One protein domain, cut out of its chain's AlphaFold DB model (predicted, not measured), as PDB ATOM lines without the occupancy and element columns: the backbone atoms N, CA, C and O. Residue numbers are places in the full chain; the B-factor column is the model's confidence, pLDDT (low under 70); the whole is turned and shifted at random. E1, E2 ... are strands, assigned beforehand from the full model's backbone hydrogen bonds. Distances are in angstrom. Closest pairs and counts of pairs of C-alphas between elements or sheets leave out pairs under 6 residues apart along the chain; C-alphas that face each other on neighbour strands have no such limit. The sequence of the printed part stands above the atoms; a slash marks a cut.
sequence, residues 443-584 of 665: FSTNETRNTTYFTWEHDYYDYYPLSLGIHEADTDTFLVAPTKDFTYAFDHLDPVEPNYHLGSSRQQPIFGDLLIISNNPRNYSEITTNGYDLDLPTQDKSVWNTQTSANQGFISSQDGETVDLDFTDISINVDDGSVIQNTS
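Overview. This is residues 443 to 584 of the 665 residues of an uncharacterized protein of Balneolaceae bacterium (UniProt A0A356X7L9). With little regular structure, three antiparallel meanders, strands side by side in chain order, line the longest axis. Sheets E1 E2 E3 E4 and E5 E6 E7 form a partial sandwich; E8 E9 E10 lies beyond. The 142 printed residues have ten named strands, holding 51: all strand, compact, radius of gyration of the C-alphas 14.8 A, spans 43 by 37 by 22 A.

Arrangement. In the first sheet, E3, residues 486 to 491, and E4, residues 500 to 504, form a hairpin, N 502 and O 487 2.8 A apart. E6, residues 526 to 532, is near E4, and E7, residues 542 to 549, near E9, residues 570 to 573, with 6 and 5 pairs of C-alphas within 10 A.

Along the chain. E1, residues 469 to 472, begins at C-alpha (16.459, 48.983, -25.028). E2 is residues 477 to 482, E5 515 to 518, E8 562 to 565. E10, residues 579 to 581, ends at C-alpha (36.245, 38.544, -42.007).

Size, cuts and confidence. The printed part has no cut; link E7 to E8 is long. pLDDT is under 70 at residues 443 to 458 and 505.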
ATOM      1  N   PHE A 443       5.003  51.172 -16.155       64.12
ATOM      2  CA  PHE A 443       4.673  49.918 -15.479       64.12
ATOM      3  C   PHE A 443       5.632  49.589 -14.325       64.12
ATOM      4  O   PHE A 443       6.705  50.178 -14.211       64.12
ATOM      5  N   SER A 444       5.273  48.575 -13.534       63.91
ATOM      6  CA  SER A 444       6.157  47.881 -12.595       63.91
ATOM      7  C   SER A 444       6.055  46.363 -12.799       63.91
ATOM      8  O   SER A 444       4.994  45.846 -13.152       63.91
ATOM      9  N   THR A 445       7.164  45.649 -12.605       62.09
ATOM     10  CA  THR A 445       7.231  44.181 -12.684       62.09
ATOM     11  C   THR A 445       7.508  43.594 -11.301       62.09
ATOM     12  O   THR A 445       8.238  44.187 -10.508       62.09
ATOM     13  N   ASN A 446       6.902  42.441 -11.004       56.28
ATOM     14  CA  ASN A 446       7.123  41.710  -9.751       56.28
ATOM     15  C   ASN A 446       8.281  40.705  -9.861       56.28
ATOM     16  O   ASN A 446       8.745  40.184  -8.843       56.28
ATOM     17  N   GLU A 447       8.734  40.403 -11.081       54.38
ATOM     18  CA  GLU A 447       9.885  39.543 -11.298       54.38
ATOM     19  C   GLU A 447      11.162  40.377 -11.279       54.38
ATOM     20  O   GLU A 447      11.496  41.090 -12.219       54.38
ATOM     21  N   THR A 448      11.890  40.293 -10.169       51.59
ATOM     22  CA  THR A 448      13.264  39.762 -10.118       51.59
ATOM     23  C   THR A 448      13.819  39.919  -8.709       51.59
ATOM     24  O   THR A 448      13.516  40.857  -7.981       51.59
ATOM     25  N   ARG A 449      14.694  38.997  -8.314       51.97
ATOM     26  CA  ARG A 449      15.577  39.245  -7.174       51.97
ATOM     27  C   ARG A 449      16.546  40.356  -7.578       51.97
ATOM     28  O   ARG A 449      17.151  40.242  -8.645       51.97
ATOM     29  N   ASN A 450      16.754  41.361  -6.732       50.41
ATOM     30  CA  ASN A 450      17.701  42.463  -6.974       50.41
ATOM     31  C   ASN A 450      19.089  42.032  -7.449       50.41
ATOM     32  O   ASN A 450      19.751  42.750  -8.190       50.41
ATOM     33  N   THR A 451      19.506  40.817  -7.101       49.88
ATOM     34  CA  THR A 451      20.767  40.208  -7.533       49.88
ATOM     35  C   THR A 451      20.885  39.975  -9.045       49.88
ATOM     36  O   THR A 451      21.935  39.522  -9.497       49.88
ATOM     37  N   THR A 452      19.808  40.175  -9.816       53.72
ATOM     38  CA  THR A 452      19.754  39.842 -11.249       53.72
ATOM     39  C   THR A 452      20.048  41.052 -12.136       53.72
ATOM     40  O   THR A 452      20.765  40.904 -13.120       53.72
ATOM     41  N   TYR A 453      19.529  42.239 -11.803       55.94
ATOM     42  CA  TYR A 453      19.745  43.460 -12.595       55.94
ATOM     43  C   TYR A 453      21.008  44.229 -12.191       55.94
ATOM     44  O   TYR A 453      21.541  44.972 -13.008       55.94
ATOM     45  N   PHE A 454      21.507  44.018 -10.967       54.34
ATOM     46  CA  PHE A 454      22.762  44.605 -10.510       54.34
ATOM     47  C   PHE A 454      23.963  43.832 -11.050       54.34
ATOM     48  O   PHE A 454      24.096  42.616 -10.861       54.34
ATOM     49  N   THR A 455      24.883  44.553 -11.674       51.44
ATOM     50  CA  THR A 455      26.254  44.091 -11.834       51.44
ATOM     51  C   THR A 455      26.960  44.403 -10.518       51.44
ATOM     52  O   THR A 455      27.328  45.535 -10.261       51.44
ATOM     53  N   TRP A 456      27.095  43.409  -9.637       51.91
ATOM     54  CA  TRP A 456      28.222  43.366  -8.691       51.91
ATOM     55  C   TRP A 456      29.544  43.754  -9.384       51.91
ATOM     56  O   TRP A 456      29.632  43.540 -10.598       51.91
ATOM     57  N   GLU A 457      30.551  44.232  -8.635       58.69
ATOM     58  CA  GLU A 457      31.915  44.421  -9.165       58.69
ATOM     59  C   GLU A 457      32.293  43.215 -10.040       58.69
ATOM     60  O   GLU A 457      32.337  42.059  -9.595       58.69
ATOM     61  N   HIS A 458      32.474  43.471 -11.328       69.62
ATOM     62  CA  HIS A 458      32.801  42.464 -12.314       69.62
ATOM     63  C   HIS A 458      33.625  43.127 -13.409       69.62
ATOM     64  O   HIS A 458      33.066  43.850 -14.231       69.62
ATOM     65  N   ASP A 459      34.891  42.708 -13.548       74.81
ATOM     66  CA  ASP A 459      35.934  43.212 -14.470       74.81
ATOM     67  C   ASP A 459      35.521  43.483 -15.937       74.81
ATOM     68  O   ASP A 459      36.282  44.051 -16.721       74.81
ATOM     69  N   TYR A 460      34.356  42.999 -16.366       81.25
ATOM     70  CA  TYR A 460      33.737  43.360 -17.642       81.25
ATOM     71  C   TYR A 460      32.696  44.475 -17.508       81.25
ATOM     72  O   TYR A 460      32.762  45.443 -18.253       81.25
ATOM     73  N   TYR A 461      31.711  44.321 -16.622       78.88
ATOM     74  CA  TYR A 461      30.534  45.184 -16.589       78.88
ATOM     75  C   TYR A 461      30.822  46.550 -15.969       78.88
ATOM     76  O   TYR A 461      30.230  47.518 -16.435       78.88
ATOM     77  N   ASP A 462      31.806  46.635 -15.071       76.06
ATOM     78  CA  ASP A 462      32.326  47.901 -14.529       76.06
ATOM     79  C   ASP A 462      32.789  48.832 -15.665       76.06
ATOM     80  O   ASP A 462      32.633  50.048 -15.644       76.06
ATOM     81  N   TYR A 463      33.301  48.249 -16.752       79.75
ATOM     82  CA  TYR A 463      33.729  49.003 -17.925       79.75
ATOM     83  C   TYR A 463      32.690  49.006 -19.059       79.75
ATOM     84  O   TYR A 463      32.626  49.946 -19.853       79.75
ATOM     85  N   TYR A 464      31.858  47.979 -19.164       81.25
ATOM     86  CA  TYR A 464      30.906  47.784 -20.257       81.25
ATOM     87  C   TYR A 464      29.479  47.627 -19.702       81.25
ATOM     88  O   TYR A 464      28.917  46.526 -19.783       81.25
ATOM     89  N   PRO A 465      28.888  48.701 -19.134       77.44
ATOM     90  CA  PRO A 465      27.596  48.628 -18.466       77.44
ATOM     91  C   PRO A 465      26.477  48.295 -19.452       77.44
ATOM     92  O   PRO A 465      26.514  48.658 -20.632       77.44
ATOM     93  N   LEU A 466      25.468  47.591 -18.948       80.38
ATOM     94  CA  LEU A 466      24.310  47.165 -19.718       80.38
ATOM     95  C   LEU A 466      23.171  48.176 -19.576       80.38
ATOM     96  O   LEU A 466      22.931  48.722 -18.506       80.38
ATOM     97  N   SER A 467      22.439  48.396 -20.663       81.44
ATOM     98  CA  SER A 467      21.301  49.313 -20.722       81.44
ATOM     99  C   SER A 467      20.057  48.630 -21.282       81.44
ATOM    100  O   SER A 467      20.140  47.717 -22.113       81.44
ATOM    101  N   LEU A 468      18.896  49.104 -20.826       85.06
ATOM    102  CA  LEU A 468      17.598  48.737 -21.383       85.06
ATOM    103  C   LEU A 468      17.473  49.262 -22.818       85.06
ATOM    104  O   LEU A 468      17.968  50.343 -23.139       85.06
ATOM    105  N   GLY A 469      16.759  48.531 -23.670       87.00
ATOM    106  CA  GLY A 469      16.459  48.983 -25.028       87.00
ATOM    107  C   GLY A 469      15.086  48.540 -25.506       87.00
ATOM    108  O   GLY A 469      14.476  47.642 -24.935       87.00
ATOM    109  N   ILE A 470      14.596  49.185 -26.559       89.94
ATOM    110  CA  ILE A 470      13.331  48.837 -27.208       89.94
ATOM    111  C   ILE A 470      13.651  48.023 -28.464       89.94
ATOM    112  O   ILE A 470      14.471  48.442 -29.281       89.94
ATOM    113  N   HIS A 471      12.990  46.881 -28.628       91.31
ATOM    114  CA  HIS A 471      13.002  46.107 -29.864       91.31
ATOM    115  C   HIS A 471      11.608  46.135 -30.492       91.31
ATOM    116  O   HIS A 471      10.636  45.689 -29.882       91.31
ATOM    117  N   GLU A 472      11.515  46.678 -31.703       92.12
ATOM    118  CA  GLU A 472      10.285  46.710 -32.494       92.12
ATOM    119  C   GLU A 472      10.255  45.489 -33.414       92.12
ATOM    120  O   GLU A 472      11.066  45.384 -34.331       92.12
ATOM    121  N   ALA A 473       9.327  44.575 -33.152       87.44
ATOM    122  CA  ALA A 473       8.997  43.466 -34.033       87.44
ATOM    123  C   ALA A 473       7.768  43.847 -34.890       87.44
ATOM    124  O   ALA A 473       7.037  44.788 -34.571       87.44
ATOM    125  N   ASP A 474       7.495  43.121 -35.973       87.25
ATOM    126  CA  ASP A 474       6.341  43.399 -36.841       87.25
ATOM    127  C   ASP A 474       5.005  43.248 -36.093       87.25
ATOM    128  O   ASP A 474       4.002  43.891 -36.433       87.25
ATOM    129  N   THR A 475       4.963  42.346 -35.108       84.19
ATOM    130  CA  THR A 475       3.750  42.026 -34.352       84.19
ATOM    131  C   THR A 475       3.607  42.791 -33.044       84.19
ATOM    132  O   THR A 475       2.468  42.969 -32.603       84.19
ATOM    133  N   ASP A 476       4.712  43.236 -32.441       86.56
ATOM    134  CA  ASP A 476       4.721  43.851 -31.112       86.56
ATOM    135  C   ASP A 476       6.013  44.639 -30.833       86.56
ATOM    136  O   ASP A 476       7.012  44.491 -31.533       86.56
ATOM    137  N   THR A 477       6.019  45.432 -29.766       90.19
ATOM    138  CA  THR A 477       7.208  46.142 -29.281       90.19
ATOM    139  C   THR A 477       7.577  45.635 -27.892       90.19
ATOM    140  O   THR A 477       6.734  45.553 -26.998       90.19
ATOM    141  N   PHE A 478       8.859  45.329 -27.695       90.00
ATOM    142  CA  PHE A 478       9.368  44.764 -26.453       90.00
ATOM    143  C   PHE A 478      10.380  45.691 -25.781       90.00
ATOM    144  O   PHE A 478      11.320  46.161 -26.427       90.00
ATOM    145  N   LEU A 479      10.247  45.894 -24.469       88.62
ATOM    146  CA  LEU A 479      11.351  46.361 -23.639       88.62
ATOM    147  C   LEU A 479      12.286  45.182 -23.366       88.62
ATOM    148  O   LEU A 479      11.890  44.171 -22.790       88.62
ATOM    149  N   VAL A 480      13.542  45.324 -23.757       89.12
ATOM    150  CA  VAL A 480      14.583  44.323 -23.569       89.12
ATOM    151  C   VAL A 480      15.469  44.734 -22.401       89.12
ATOM    152  O   VAL A 480      16.117  45.781 -22.440       89.12
ATOM    153  N   ALA A 481      15.514  43.884 -21.379       85.31
ATOM    154  CA  ALA A 481      16.281  44.097 -20.161       85.31
ATOM    155  C   ALA A 481      17.388  43.037 -20.028       85.31
ATOM    156  O   ALA A 481      17.111  41.890 -19.655       85.31
ATOM    157  N   PRO A 482      18.645  43.361 -20.374       83.75
ATOM    158  CA  PRO A 482      19.772  42.476 -20.113       83.75
ATOM    159  C   PRO A 482      20.073  42.410 -18.605       83.75
ATOM    160  O   PRO A 482      20.068  43.423 -17.916       83.75
ATOM    161  N   THR A 483      20.323  41.205 -18.094       76.06
ATOM    162  CA  THR A 483      20.569  40.927 -16.667       76.06
ATOM    163  C   THR A 483      21.802  40.045 -16.498       76.06
ATOM    164  O   THR A 483      22.359  39.540 -17.479       76.06
ATOM    165  N   LYS A 484      22.201  39.806 -15.246       71.06
ATOM    166  CA  LYS A 484      23.275  38.881 -14.871       71.06
ATOM    167  C   LYS A 484      23.098  37.497 -15.499       71.06
ATOM    168  O   LYS A 484      24.046  36.948 -16.065       71.06
ATOM    169  N   ASP A 485      21.889  36.945 -15.411       73.12
ATOM    170  CA  ASP A 485      21.629  35.559 -15.794       73.12
ATOM    171  C   ASP A 485      21.081  35.441 -17.219       73.12
ATOM    172  O   ASP A 485      21.535  34.577 -17.970       73.12
ATOM    173  N   PHE A 486      20.152  36.323 -17.610       79.75
ATOM    174  CA  PHE A 486      19.433  36.266 -18.890       79.75
ATOM    175  C   PHE A 486      19.202  37.645 -19.516       79.75
ATOM    176  O   PHE A 486      19.325  38.668 -18.853       79.75
ATOM    177  N   THR A 487      18.795  37.693 -20.782       86.06
ATOM    178  CA  THR A 487      18.120  38.882 -21.328       86.06
ATOM    179  C   THR A 487      16.620  38.641 -21.349       86.06
ATOM    180  O   THR A 487      16.163  37.687 -21.976       86.06
ATOM    181  N   TYR A 488      15.856  39.495 -20.678       86.62
ATOM    182  CA  TYR A 488      14.399  39.449 -20.699       86.62
ATOM    183  C   TYR A 488      13.846  40.341 -21.804       86.62
ATOM    184  O   TYR A 488      14.430  41.376 -22.116       86.62
ATOM    185  N   ALA A 489      12.718  39.942 -22.380       89.19
ATOM    186  CA  ALA A 489      11.920  40.789 -23.256       89.19
ATOM    187  C   ALA A 489      10.488  40.853 -22.715       89.19
ATOM    188  O   ALA A 489       9.835  39.817 -22.568       89.19
ATOM    189  N   PHE A 490      10.034  42.066 -22.420       86.81
ATOM    190  CA  PHE A 490       8.722  42.387 -21.869       86.81
ATOM    191  C   PHE A 490       7.890  43.102 -22.926       86.81
ATOM    192  O   PHE A 490       8.395  44.015 -23.572       86.81
ATOM    193  N   ASP A 491       6.631  42.717 -23.100       84.44
ATOM    194  CA  ASP A 491       5.660  43.480 -23.887       84.44
ATOM    195  C   ASP A 491       5.573  44.906 -23.327       84.44
ATOM    196  O   ASP A 491       5.289  45.097 -22.148       84.44
ATOM    197  N   HIS A 492       5.837  45.916 -24.157       79.62
ATOM    198  CA  HIS A 492       5.862  47.307 -23.704       79.62
ATOM    199  C   HIS A 492       4.508  47.824 -23.174       79.62
ATOM    200  O   HIS A 492       4.491  48.847 -22.489       79.62
ATOM    201  N   LEU A 493       3.387  47.160 -23.495       80.25
ATOM    202  CA  LEU A 493       2.040  47.500 -23.022       80.25
ATOM    203  C   LEU A 493       1.598  46.685 -21.802       80.25
ATOM    204  O   LEU A 493       0.750  47.170 -21.053       80.25
ATOM    205  N   ASP A 494       2.124  45.470 -21.614       77.06
ATOM    206  CA  ASP A 494       1.829  44.613 -20.448       77.06
ATOM    207  C   ASP A 494       3.075  43.885 -19.886       77.06
ATOM    208  O   ASP A 494       3.194  42.660 -19.935       77.06
ATOM    209  N   PRO A 495       4.031  44.631 -19.326       71.62
ATOM    210  CA  PRO A 495       5.345  44.130 -18.906       71.62
ATOM    211  C   PRO A 495       5.371  43.583 -17.469       71.62
ATOM    212  O   PRO A 495       6.396  43.638 -16.788       71.62
ATOM    213  N   VAL A 496       4.243  43.066 -16.978       70.44
ATOM    214  CA  VAL A 496       4.135  42.528 -15.609       70.44
ATOM    215  C   VAL A 496       5.065  41.328 -15.403       70.44
ATOM    216  O   VAL A 496       5.614  41.159 -14.319       70.44
ATOM    217  N   GLU A 497       5.254  40.519 -16.447       75.75
ATOM    218  CA  GLU A 497       6.115  39.335 -16.480       75.75
ATOM    219  C   GLU A 497       6.867  39.294 -17.818       75.75
ATOM    220  O   GLU A 497       6.330  39.756 -18.831       75.75
ATOM    221  N   PRO A 498       8.087  38.733 -17.879       78.00
ATOM    222  CA  PRO A 498       8.802  38.626 -19.140       78.00
ATOM    223  C   PRO A 498       8.086  37.660 -20.090       78.00
ATOM    224  O   PRO A 498       7.802  36.508 -19.758       78.00
ATOM    225  N   ASN A 499       7.856  38.092 -21.331       85.38
ATOM    226  CA  ASN A 499       7.324  37.220 -22.377       85.38
ATOM    227  C   ASN A 499       8.365  36.168 -22.783       85.38
ATOM    228  O   ASN A 499       8.000  35.040 -23.130       85.38
ATOM    229  N   TYR A 500       9.653  36.535 -22.747       85.81
ATOM    230  CA  TYR A 500      10.751  35.683 -23.198       85.81
ATOM    231  C   TYR A 500      12.004  35.792 -22.316       85.81
ATOM    232  O   TYR A 500      12.400  36.879 -21.900       85.81
ATOM    233  N   HIS A 501      12.673  34.647 -22.122       86.44
ATOM    234  CA  HIS A 501      13.971  34.511 -21.451       86.44
ATOM    235  C   HIS A 501      15.035  34.135 -22.496       86.44
ATOM    236  O   HIS A 501      15.059  33.007 -22.997       86.44
ATOM    237  N   LEU A 502      15.911  35.069 -22.860       86.62
ATOM    238  CA  LEU A 502      16.774  34.963 -24.038       86.62
ATOM    239  C   LEU A 502      18.248  34.729 -23.675       86.62
ATOM    240  O   LEU A 502      19.035  35.670 -23.598       86.62
ATOM    241  N   GLY A 503      18.652  33.457 -23.565       76.31
ATOM    242  CA  GLY A 503      20.036  32.963 -23.361       76.31
ATOM    243  C   GLY A 503      20.852  33.640 -22.242       76.31
ATOM    244  O   GLY A 503      20.358  34.529 -21.566       76.31
ATOM    245  N   SER A 504      22.090  33.192 -21.993       70.25
ATOM    246  CA  SER A 504      22.798  33.478 -20.726       70.25
ATOM    247  C   SER A 504      24.030  34.393 -20.829       70.25
ATOM    248  O   SER A 504      24.799  34.243 -21.771       70.25
ATOM    249  N   SER A 505      24.246  35.268 -19.829       61.53
ATOM    250  CA  SER A 505      25.398  36.182 -19.596       61.53
ATOM    251  C   SER A 505      25.787  37.051 -20.788       61.53
ATOM    252  O   SER A 505      26.538  36.586 -21.634       61.53
ATOM    253  N   ARG A 506      25.294  38.290 -20.895       73.94
ATOM    254  CA  ARG A 506      25.303  39.009 -22.179       73.94
ATOM    255  C   ARG A 506      26.111  40.303 -22.193       73.94
ATOM    256  O   ARG A 506      26.207  40.980 -21.177       73.94
ATOM    257  N   GLN A 507      26.686  40.609 -23.355       87.81
ATOM    258  CA  GLN A 507      27.141  41.952 -23.747       87.81
ATOM    259  C   GLN A 507      25.920  42.835 -24.060       87.81
ATOM    260  O   GLN A 507      24.811  42.304 -24.176       87.81
ATOM    261  N   GLN A 508      26.105  44.149 -24.239       88.56
ATOM    262  CA  GLN A 508      25.021  45.043 -24.664       88.56
ATOM    263  C   GLN A 508      24.339  44.488 -25.935       88.56
ATOM    264  O   GLN A 508      25.030  44.279 -26.937       88.56
ATOM    265  N   PRO A 509      23.017  44.212 -25.917       91.94
ATOM    266  CA  PRO A 509      22.316  43.722 -27.099       91.94
ATOM    267  C   PRO A 509      22.341  44.733 -28.248       91.94
ATOM    268  O   PRO A 509      22.292  45.944 -28.018       91.94
ATOM    269  N   ILE A 510      22.360  44.228 -29.485       92.25
ATOM    270  CA  ILE A 510      22.160  45.050 -30.685       92.25
ATOM    271  C   ILE A 510      20.695  44.938 -31.099       92.25
ATOM    272  O   ILE A 510      20.158  43.837 -31.244       92.25
ATOM    273  N   PHE A 511      20.076  46.097 -31.303       90.94
ATOM    274  CA  PHE A 511      18.684  46.236 -31.707       90.94
ATOM    275  C   PHE A 511      18.616  46.543 -33.206       90.94
ATOM    276  O   PHE A 511      19.060  47.601 -33.649       90.94
ATOM    277  N   GLY A 512      18.068  45.613 -33.978       88.88
ATOM    278  CA  GLY A 512      17.743  45.772 -35.396       88.88
ATOM    279  C   GLY A 512      16.584  44.848 -35.761       88.88
ATOM    280  O   GLY A 512      15.826  44.465 -34.870       88.88
ATOM    281  N   ASP A 513      16.492  44.443 -37.031       88.50
ATOM    282  CA  ASP A 513      15.485  43.474 -37.503       88.50
ATOM    283  C   ASP A 513      15.546  42.154 -36.714       88.50
ATOM    284  O   ASP A 513      14.526  41.529 -36.439       88.50
ATOM    285  N   LEU A 514      16.752  41.750 -36.301       93.06
ATOM    286  CA  LEU A 514      16.962  40.712 -35.297       93.06
ATOM    287  C   LEU A 514      17.495  41.335 -34.008       93.06
ATOM    288  O   LEU A 514      18.351  42.224 -34.031       93.06
ATOM    289  N   LEU A 515      17.056  40.802 -32.870       93.88
ATOM    290  CA  LEU A 515      17.684  41.065 -31.582       93.88
ATOM    291  C   LEU A 515      18.937  40.193 -31.459       93.88
ATOM    292  O   LEU A 515      18.843  38.965 -31.360       93.88
ATOM    293  N   ILE A 516      20.118  40.813 -31.462       94.56
ATOM    294  CA  ILE A 516      21.388  40.083 -31.378       94.56
ATOM    295  C   ILE A 516      21.920  40.116 -29.958       94.56
ATOM    296  O   ILE A 516      22.068  41.178 -29.353       94.56
ATOM    297  N   ILE A 517      22.261  38.936 -29.445       93.38
ATOM    298  CA  ILE A 517      22.760  38.797 -28.087       93.38
ATOM    299  C   ILE A 517      23.950  37.832 -28.042       93.38
ATOM    300  O   ILE A 517      23.874  36.699 -28.527       93.38
ATOM    301  N   SER A 518      25.051  38.264 -27.425       91.75
ATOM    302  CA  SER A 518      26.307  37.506 -27.322       91.75
ATOM    303  C   SER A 518      26.741  37.307 -25.880       91.75
ATOM    304  O   SER A 518      26.372  38.109 -25.026       91.75
ATOM    305  N   ASN A 519      27.503  36.245 -25.603       88.12
ATOM    306  CA  ASN A 519      27.979  35.972 -24.254       88.12
ATOM    307  C   ASN A 519      29.050  36.972 -23.777       88.12
ATOM    308  O   ASN A 519      29.819  37.485 -24.590       88.12
ATOM    309  N   ASN A 520      29.146  37.194 -22.463       85.19
ATOM    310  CA  ASN A 520      30.232  37.956 -21.845       85.19
ATOM    311  C   ASN A 520      31.601  37.364 -22.247       85.19
ATOM    312  O   ASN A 520      31.834  36.172 -22.017       85.19
ATOM    313  N   PRO A 521      32.517  38.166 -22.817       87.44
ATOM    314  CA  PRO A 521      33.770  37.659 -23.353       87.44
ATOM    315  C   PRO A 521      34.880  37.460 -22.314       87.44
ATOM    316  O   PRO A 521      35.839  36.750 -22.597       87.44
ATOM    317  N   ARG A 522      34.785  38.037 -21.106       83.62
ATOM    318  CA  ARG A 522      35.848  37.925 -20.082       83.62
ATOM    319  C   ARG A 522      35.932  36.536 -19.450       83.62
ATOM    320  O   ARG A 522      37.008  36.120 -19.032       83.62
ATOM    321  N   ASN A 523      34.822  35.800 -19.413       71.75
ATOM    322  CA  ASN A 523      34.736  34.515 -18.712       71.75
ATOM    323  C   ASN A 523      35.073  33.296 -19.590       71.75
ATOM    324  O   ASN A 523      35.177  32.180 -19.076       71.75
ATOM    325  N   TYR A 524      35.254  33.482 -20.903       78.38
ATOM    326  CA  TYR A 524      35.378  32.376 -21.852       78.38
ATOM    327  C   TYR A 524      36.397  32.665 -22.957       78.38
ATOM    328  O   TYR A 524      36.566  33.794 -23.391       78.38
ATOM    329  N   SER A 525      37.057  31.621 -23.466       86.56
ATOM    330  CA  SER A 525      37.904  31.731 -24.665       86.56
ATOM    331  C   SER A 525      37.094  31.814 -25.964       86.56
ATOM    332  O   SER A 525      37.611  32.243 -26.994       86.56
ATOM    333  N   GLU A 526      35.840  31.366 -25.920       91.56
ATOM    334  CA  GLU A 526      34.888  31.385 -27.025       91.56
ATOM    335  C   GLU A 526      33.548  31.932 -26.530       91.56
ATOM    336  O   GLU A 526      33.133  31.642 -25.409       91.56
ATOM    337  N   ILE A 527      32.863  32.689 -27.380       92.19
ATOM    338  CA  ILE A 527      31.536  33.251 -27.116       92.19
ATOM    339  C   ILE A 527      30.526  32.687 -28.109       92.19
ATOM    340  O   ILE A 527      30.886  32.301 -29.223       92.19
ATOM    341  N   THR A 528      29.257  32.649 -27.708       93.44
ATOM    342  CA  THR A 528      28.141  32.327 -28.600       93.44
ATOM    343  C   THR A 528      27.289  33.566 -28.838       93.44
ATOM    344  O   THR A 528      26.628  34.073 -27.927       93.44
ATOM    345  N   THR A 529      27.249  34.013 -30.088       94.31
ATOM    346  CA  THR A 529      26.353  35.074 -30.554       94.31
ATOM    347  C   THR A 529      25.095  34.446 -31.135       94.31
ATOM    348  O   THR A 529      25.168  33.471 -31.879       94.31
ATOM    349  N   ASN A 530      23.932  34.979 -30.774       95.06
ATOM    350  CA  ASN A 530      22.629  34.472 -31.191       95.06
ATOM    351  C   ASN A 530      21.826  35.603 -31.828       95.06
ATOM    352  O   ASN A 530      21.781  36.696 -31.260       95.06
ATOM    353  N   GLY A 531      21.165  35.314 -32.947       95.06
ATOM    354  CA  GLY A 531      20.137  36.178 -33.520       95.06
ATOM    355  C   GLY A 531      18.748  35.674 -33.146       95.06
ATOM    356  O   GLY A 531      18.445  34.492 -33.351       95.06
ATOM    357  N   TYR A 532      17.922  36.557 -32.590       94.44
ATOM    358  CA  TYR A 532      16.539  36.278 -32.221       94.44
ATOM    359  C   TYR A 532      15.567  37.070 -33.091       94.44
ATOM    360  O   TYR A 532      15.710  38.280 -33.238       94.44
ATOM    361  N   ASP A 533      14.562  36.375 -33.614       94.31
ATOM    362  CA  ASP A 533      13.397  36.956 -34.282       94.31
ATOM    363  C   ASP A 533      12.199  36.779 -33.344       94.31
ATOM    364  O   ASP A 533      11.736  35.654 -33.102       94.31
ATOM    365  N   LEU A 534      11.732  37.885 -32.760       91.62
ATOM    366  CA  LEU A 534      10.638  37.852 -31.791       91.62
ATOM    367  C   LEU A 534       9.259  37.660 -32.447       91.62
ATOM    368  O   LEU A 534       8.329  37.262 -31.738       91.62
ATOM    369  N   ASP A 535       9.136  37.775 -33.775       90.56
ATOM    370  CA  ASP A 535       7.908  37.488 -34.534       90.56
ATOM    371  C   ASP A 535       7.706  35.994 -34.823       90.56
ATOM    372  O   ASP A 535       6.624  35.569 -35.254       90.56
ATOM    373  N   LEU A 536       8.711  35.150 -34.554       90.00
ATOM    374  CA  LEU A 536       8.576  33.710 -34.755       90.00
ATOM    375  C   LEU A 536       7.387  33.147 -33.956       90.00
ATOM    376  O   LEU A 536       7.265  33.388 -32.754       90.00
ATOM    377  N   PRO A 537       6.529  32.299 -34.552       84.94
ATOM    378  CA  PRO A 537       5.374  31.734 -33.851       84.94
ATOM    379  C   PRO A 537       5.761  30.679 -32.796       84.94
ATOM    380  O   PRO A 537       4.890  30.106 -32.138       84.94
ATOM    381  N   THR A 538       7.049  30.355 -32.674       87.25
ATOM    382  CA  THR A 538       7.604  29.377 -31.737       87.25
ATOM    383  C   THR A 538       8.051  30.027 -30.428       87.25
ATOM    384  O   THR A 538       8.315  31.221 -30.362       87.25
ATOM    385  N   GLN A 539       8.139  29.212 -29.371       83.56
ATOM    386  CA  GLN A 539       8.709  29.626 -28.080       83.56
ATOM    387  C   GLN A 539      10.226  29.844 -28.165       83.56
ATOM    388  O   GLN A 539      10.754  30.763 -27.555       83.56
ATOM    389  N   ASP A 540      10.922  29.015 -28.946       88.50
ATOM    390  CA  ASP A 540      12.313  29.281 -29.305       88.50
ATOM    391  C   ASP A 540      12.337  30.355 -30.395       88.50
ATOM    392  O   ASP A 540      11.807  30.141 -31.490       88.50
ATOM    393  N   LYS A 541      12.893  31.517 -30.050       91.75
ATOM    394  CA  LYS A 541      13.016  32.685 -30.927       91.75
ATOM    395  C   LYS A 541      14.354  32.727 -31.666       91.75
ATOM    396  O   LYS A 541      14.597  33.663 -32.417       91.75
ATOM    397  N   SER A 542      15.251  31.765 -31.431       92.06
ATOM    398  CA  SER A 542      16.567  31.745 -32.071       92.06
ATOM    399  C   SER A 542      16.448  31.386 -33.554       92.06
ATOM    400  O   SER A 542      15.885  30.351 -33.916       92.06
ATOM    401  N   VAL A 543      17.015  32.231 -34.415       94.69
ATOM    402  CA  VAL A 543      17.120  31.989 -35.864       94.69
ATOM    403  C   VAL A 543      18.446  31.311 -36.191       94.69
ATOM    404  O   VAL A 543      18.502  30.363 -36.978       94.69
ATOM    405  N   TRP A 544      19.517  31.771 -35.548       95.81
ATOM    406  CA  TRP A 544      20.858  31.219 -35.673       95.81
ATOM    407  C   TRP A 544      21.650  31.414 -34.377       95.81
ATOM    408  O   TRP A 544      21.353  32.282 -33.551       95.81
ATOM    409  N   ASN A 545      22.680  30.588 -34.218       94.88
ATOM    410  CA  ASN A 545      23.702  30.729 -33.191       94.88
ATOM    411  C   ASN A 545      25.072  30.444 -33.806       94.88
ATOM    412  O   ASN A 545      25.215  29.543 -34.638       94.88
ATOM    413  N   THR A 546      26.066  31.213 -33.381       96.06
ATOM    414  CA  THR A 546      27.409  31.183 -33.952       96.06
ATOM    415  C   THR A 546      28.431  31.271 -32.834       96.06
ATOM    416  O   THR A 546      28.384  32.183 -32.012       96.06
ATOM    417  N   GLN A 547      29.355  30.311 -32.809       95.38
ATOM    418  CA  GLN A 547      30.436  30.245 -31.832       95.38
ATOM    419  C   GLN A 547      31.738  30.750 -32.457       95.38
ATOM    420  O   GLN A 547      32.139  30.289 -33.529       95.38
ATOM    421  N   THR A 548      32.395  31.689 -31.784       94.44
ATOM    422  CA  THR A 548      33.640  32.331 -32.234       94.44
ATOM    423  C   THR A 548      34.596  32.516 -31.063       94.44
ATOM    424  O   THR A 548      34.214  32.343 -29.907       94.44
ATOM    425  N   SER A 549      35.839  32.914 -31.342       92.75
ATOM    426  CA  SER A 549      36.737  33.430 -30.303       92.75
ATOM    427  C   SER A 549      36.102  34.623 -29.583       92.75
ATOM    428  O   SER A 549      35.371  35.401 -30.204       92.75
ATOM    429  N   ALA A 550      36.392  34.765 -28.291       91.94
ATOM    430  CA  ALA A 550      35.946  35.905 -27.498       91.94
ATOM    431  C   ALA A 550      36.556  37.226 -27.999       91.94
ATOM    432  O   ALA A 550      37.736  37.283 -28.355       91.94
ATOM    433  N   ASN A 551      35.735  38.274 -28.017       91.81
ATOM    434  CA  ASN A 551      36.131  39.649 -28.316       91.81
ATOM    435  C   ASN A 551      36.714  40.350 -27.073       91.81
ATOM    436  O   ASN A 551      36.769  39.751 -26.004       91.81
ATOM    437  N   GLN A 552      37.181  41.597 -27.192       86.81
ATOM    438  CA  GLN A 552      37.743  42.353 -26.047       86.81
ATOM    439  C   GLN A 552      36.984  43.659 -25.765       86.81
ATOM    440  O   GLN A 552      37.542  44.598 -25.211       86.81
ATOM    441  N   GLY A 553      35.707  43.724 -26.147       87.38
ATOM    442  CA  GLY A 553      34.861  44.904 -25.975       87.38
ATOM    443  C   GLY A 553      33.378  44.560 -26.082       87.38
ATOM    444  O   GLY A 553      32.942  43.555 -25.518       87.38
ATOM    445  N   PHE A 554      32.615  45.372 -26.813       87.75
ATOM    446  CA  PHE A 554      31.224  45.082 -27.159       87.75
ATOM    447  C   PHE A 554      31.116  44.250 -28.447       87.75
ATOM    448  O   PHE A 554      32.088  44.043 -29.180       87.75
ATOM    449  N   ILE A 555      29.906  43.770 -28.725       91.38
ATOM    450  CA  ILE A 555      29.474  43.523 -30.097       91.38
ATOM    451  C   ILE A 555      28.944  44.844 -30.656       91.38
ATOM    452  O   ILE A 555      28.207  45.553 -29.971       91.38
ATOM    453  N   SER A 556      29.302  45.180 -31.888       89.88
ATOM    454  CA  SER A 556      28.848  46.411 -32.530       89.88
ATOM    455  C   SER A 556      28.260  46.128 -33.910       89.88
ATOM    456  O   SER A 556      28.457  45.064 -34.492       89.88
ATOM    457  N   SER A 557      27.470  47.062 -34.430       89.44
ATOM    458  CA  SER A 557      26.990  47.010 -35.807       89.44
ATOM    459  C   SER A 557      26.987  48.409 -36.401       89.44
ATOM    460  O   SER A 557      26.670  49.387 -35.725       89.44
ATOM    461  N   GLN A 558      27.379  48.497 -37.667       81.50
ATOM    462  CA  GLN A 558      27.515  49.757 -38.398       81.50
ATOM    463  C   GLN A 558      26.307  50.028 -39.292       81.50
ATOM    464  O   GLN A 558      25.920  51.176 -39.496       81.50
ATOM    465  N   ASP A 559      25.753  48.964 -39.860       83.06
ATOM    466  CA  ASP A 559      24.726  48.994 -40.896       83.06
ATOM    467  C   ASP A 559      23.515  48.114 -40.568       83.06
ATOM    468  O   ASP A 559      22.536  48.147 -41.307       83.06
ATOM    469  N   GLY A 560      23.560  47.354 -39.469       86.25
ATOM    470  CA  GLY A 560      22.542  46.366 -39.112       86.25
ATOM    471  C   GLY A 560      22.636  45.058 -39.905       86.25
ATOM    472  O   GLY A 560      21.944  44.105 -39.566       86.25
ATOM    473  N   GLU A 561      23.505  44.975 -40.917       90.38
ATOM    474  CA  GLU A 561      23.703  43.780 -41.752       90.38
ATOM    475  C   GLU A 561      24.848  42.900 -41.220       90.38
ATOM    476  O   GLU A 561      24.902  41.687 -41.456       90.38
ATOM    477  N   THR A 562      25.780  43.512 -40.489       92.75
ATOM    478  CA  THR A 562      26.954  42.851 -39.918       92.75
ATOM    479  C   THR A 562      27.108  43.158 -38.432       92.75
ATOM    480  O   THR A 562      26.879  44.282 -37.988       92.75
ATOM    481  N   VAL A 563      27.491  42.142 -37.657       94.00
ATOM    482  CA  VAL A 563      27.854  42.263 -36.238       94.00
ATOM    483  C   VAL A 563      29.360  42.109 -36.122       94.00
ATOM    484  O   VAL A 563      29.891  41.018 -36.328       94.00
ATOM    485  N   ASP A 564      30.043  43.199 -35.809       93.31
ATOM    486  CA  ASP A 564      31.474  43.226 -35.554       93.31
ATOM    487  C   ASP A 564      31.745  42.780 -34.112       93.31
ATOM    488  O   ASP A 564      31.119  43.242 -33.154       93.31
ATOM    489  N   LEU A 565      32.676  41.839 -33.959       93.38
ATOM    490  CA  LEU A 565      33.183  41.430 -32.658       93.38
ATOM    491  C   LEU A 565      34.386  42.321 -32.327       93.38
ATOM    492  O   LEU A 565      35.495  42.051 -32.794       93.38
ATOM    493  N   ASP A 566      34.155  43.396 -31.568       90.94
ATOM    494  CA  ASP A 566      35.146  44.462 -31.376       90.94
ATOM    495  C   ASP A 566      36.489  43.922 -30.856       90.94
ATOM    496  O   ASP A 566      36.552  43.078 -29.956       90.94
ATOM    497  N   PHE A 567      37.583  44.437 -31.412       90.56
ATOM    498  CA  PHE A 567      38.960  44.002 -31.165       90.56
ATOM    499  C   PHE A 567      39.305  42.604 -31.687       90.56
ATOM    500  O   PHE A 567      40.253  41.964 -31.230       90.56
ATOM    501  N   THR A 568      38.565  42.132 -32.691       90.00
ATOM    502  CA  THR A 568      38.883  40.911 -33.439       90.00
ATOM    503  C   THR A 568      38.800  41.149 -34.948       90.00
ATOM    504  O   THR A 568      38.264  42.152 -35.417       90.00
ATOM    505  N   ASP A 569      39.309  40.204 -35.736       90.50
ATOM    506  CA  ASP A 569      39.154  40.184 -37.194       90.50
ATOM    507  C   ASP A 569      37.869  39.468 -37.653       90.50
ATOM    508  O   ASP A 569      37.740  39.104 -38.827       90.50
ATOM    509  N   ILE A 570      36.918  39.272 -36.736       92.88
ATOM    510  CA  ILE A 570      35.711  38.475 -36.927       92.88
ATOM    511  C   ILE A 570      34.483  39.387 -36.967       92.88
ATOM    512  O   ILE A 570      34.261  40.193 -36.065       92.88
ATOM    513  N   SER A 571      33.643  39.188 -37.980       94.88
ATOM    514  CA  SER A 571      32.272  39.700 -37.995       94.88
ATOM    515  C   SER A 571      31.295  38.558 -38.288       94.88
ATOM    516  O   SER A 571      31.676  37.489 -38.773       94.88
ATOM    517  N   ILE A 572      30.020  38.770 -37.991       96.12
ATOM    518  CA  ILE A 572      28.940  37.807 -38.217       96.12
ATOM    519  C   ILE A 572      27.914  38.449 -39.149       96.12
ATOM    520  O   ILE A 572      27.500  39.586 -38.929       96.12
ATOM    521  N   ASN A 573      27.516  37.736 -40.202       95.56
ATOM    522  CA  ASN A 573      26.413  38.152 -41.063       95.56
ATOM    523  C   ASN A 573      25.082  37.983 -40.313       95.56
ATOM    524  O   ASN A 573      24.801  36.899 -39.801       95.56
ATOM    525  N   VAL A 574      24.274  39.043 -40.243       94.88
ATOM    526  CA  VAL A 574      23.030  39.048 -39.458       94.88
ATOM    527  C   VAL A 574      21.951  38.139 -40.057       94.88
ATOM    528  O   VAL A 574      21.189  37.543 -39.298       94.88
ATOM    529  N   ASP A 575      21.911  37.952 -41.379       92.50
ATOM    530  CA  ASP A 575      20.857  37.179 -42.050       92.50
ATOM    531  C   ASP A 575      20.933  35.676 -41.743       92.50
ATOM    532  O   ASP A 575      19.907  35.000 -41.629       92.50
ATOM    533  N   ASP A 576      22.147  35.124 -41.659       94.38
ATOM    534  CA  ASP A 576      22.361  33.672 -41.575       94.38
ATOM    535  C   ASP A 576      23.334  33.218 -40.477       94.38
ATOM    536  O   ASP A 576      23.560  32.015 -40.312       94.38
ATOM    537  N   GLY A 577      23.906  34.158 -39.721       95.69
ATOM    538  CA  GLY A 577      24.876  33.886 -38.663       95.69
ATOM    539  C   GLY A 577      26.252  33.451 -39.177       95.69
ATOM    540  O   GLY A 577      27.095  33.021 -38.384       95.69
ATOM    541  N   SER A 578      26.522  33.513 -40.483       97.19
ATOM    542  CA  SER A 578      27.807  33.073 -41.026       97.19
ATOM    543  C   SER A 578      28.956  33.982 -40.585       97.19
ATOM    544  O   SER A 578      28.856  35.208 -40.564       97.19
ATOM    545  N   VAL A 579      30.084  33.362 -40.233       96.88
ATOM    546  CA  VAL A 579      31.301  34.082 -39.851       96.88
ATOM    547  C   VAL A 579      31.973  34.647 -41.099       96.88
ATOM    548  O   VAL A 579      32.306  33.905 -42.030       96.88
ATOM    549  N   ILE A 580      32.218  35.952 -41.092       94.94
ATOM    550  CA  ILE A 580      32.915  36.688 -42.142       94.94
ATOM    551  C   ILE A 580      34.129  37.418 -41.556       94.94
ATOM    552  O   ILE A 580      34.257  37.597 -40.348       94.94
ATOM    553  N   GLN A 581      35.058  37.805 -42.425       90.94
ATOM    554  CA  GLN A 581      36.245  38.544 -42.007       90.94
ATOM    555  C   GLN A 581      35.914  40.032 -41.865       90.94
ATOM    556  O   GLN A 581      35.387  40.625 -42.809       90.94
ATOM    557  N   ASN A 582      36.301  40.642 -40.745       85.19
ATOM    558  CA  ASN A 582      36.207  42.084 -40.567       85.19
ATOM    559  C   ASN A 582      37.172  42.786 -41.540       85.19
ATOM    560  O   ASN A 582      38.394  42.639 -41.469       85.19
ATOM    561  N   THR A 583      36.617  43.543 -42.490       81.44
ATOM    562  CA  THR A 583      37.394  44.283 -43.503       81.44
ATOM    563  C   THR A 583      37.533  45.777 -43.207       81.44
ATOM    564  O   THR A 583      37.965  46.532 -44.078       81.44
ATOM    565  N   SER A 584      37.172  46.224 -41.999       80.81
ATOM    566  CA  SER A 584      37.210  47.641 -41.615       80.81
ATOM    567  C   SER A 584      38.626  48.233 -41.639       80.81
ATOM    568  O   SER A 584      38.778  49.435 -41.858       80.81
TER     569      SER A 584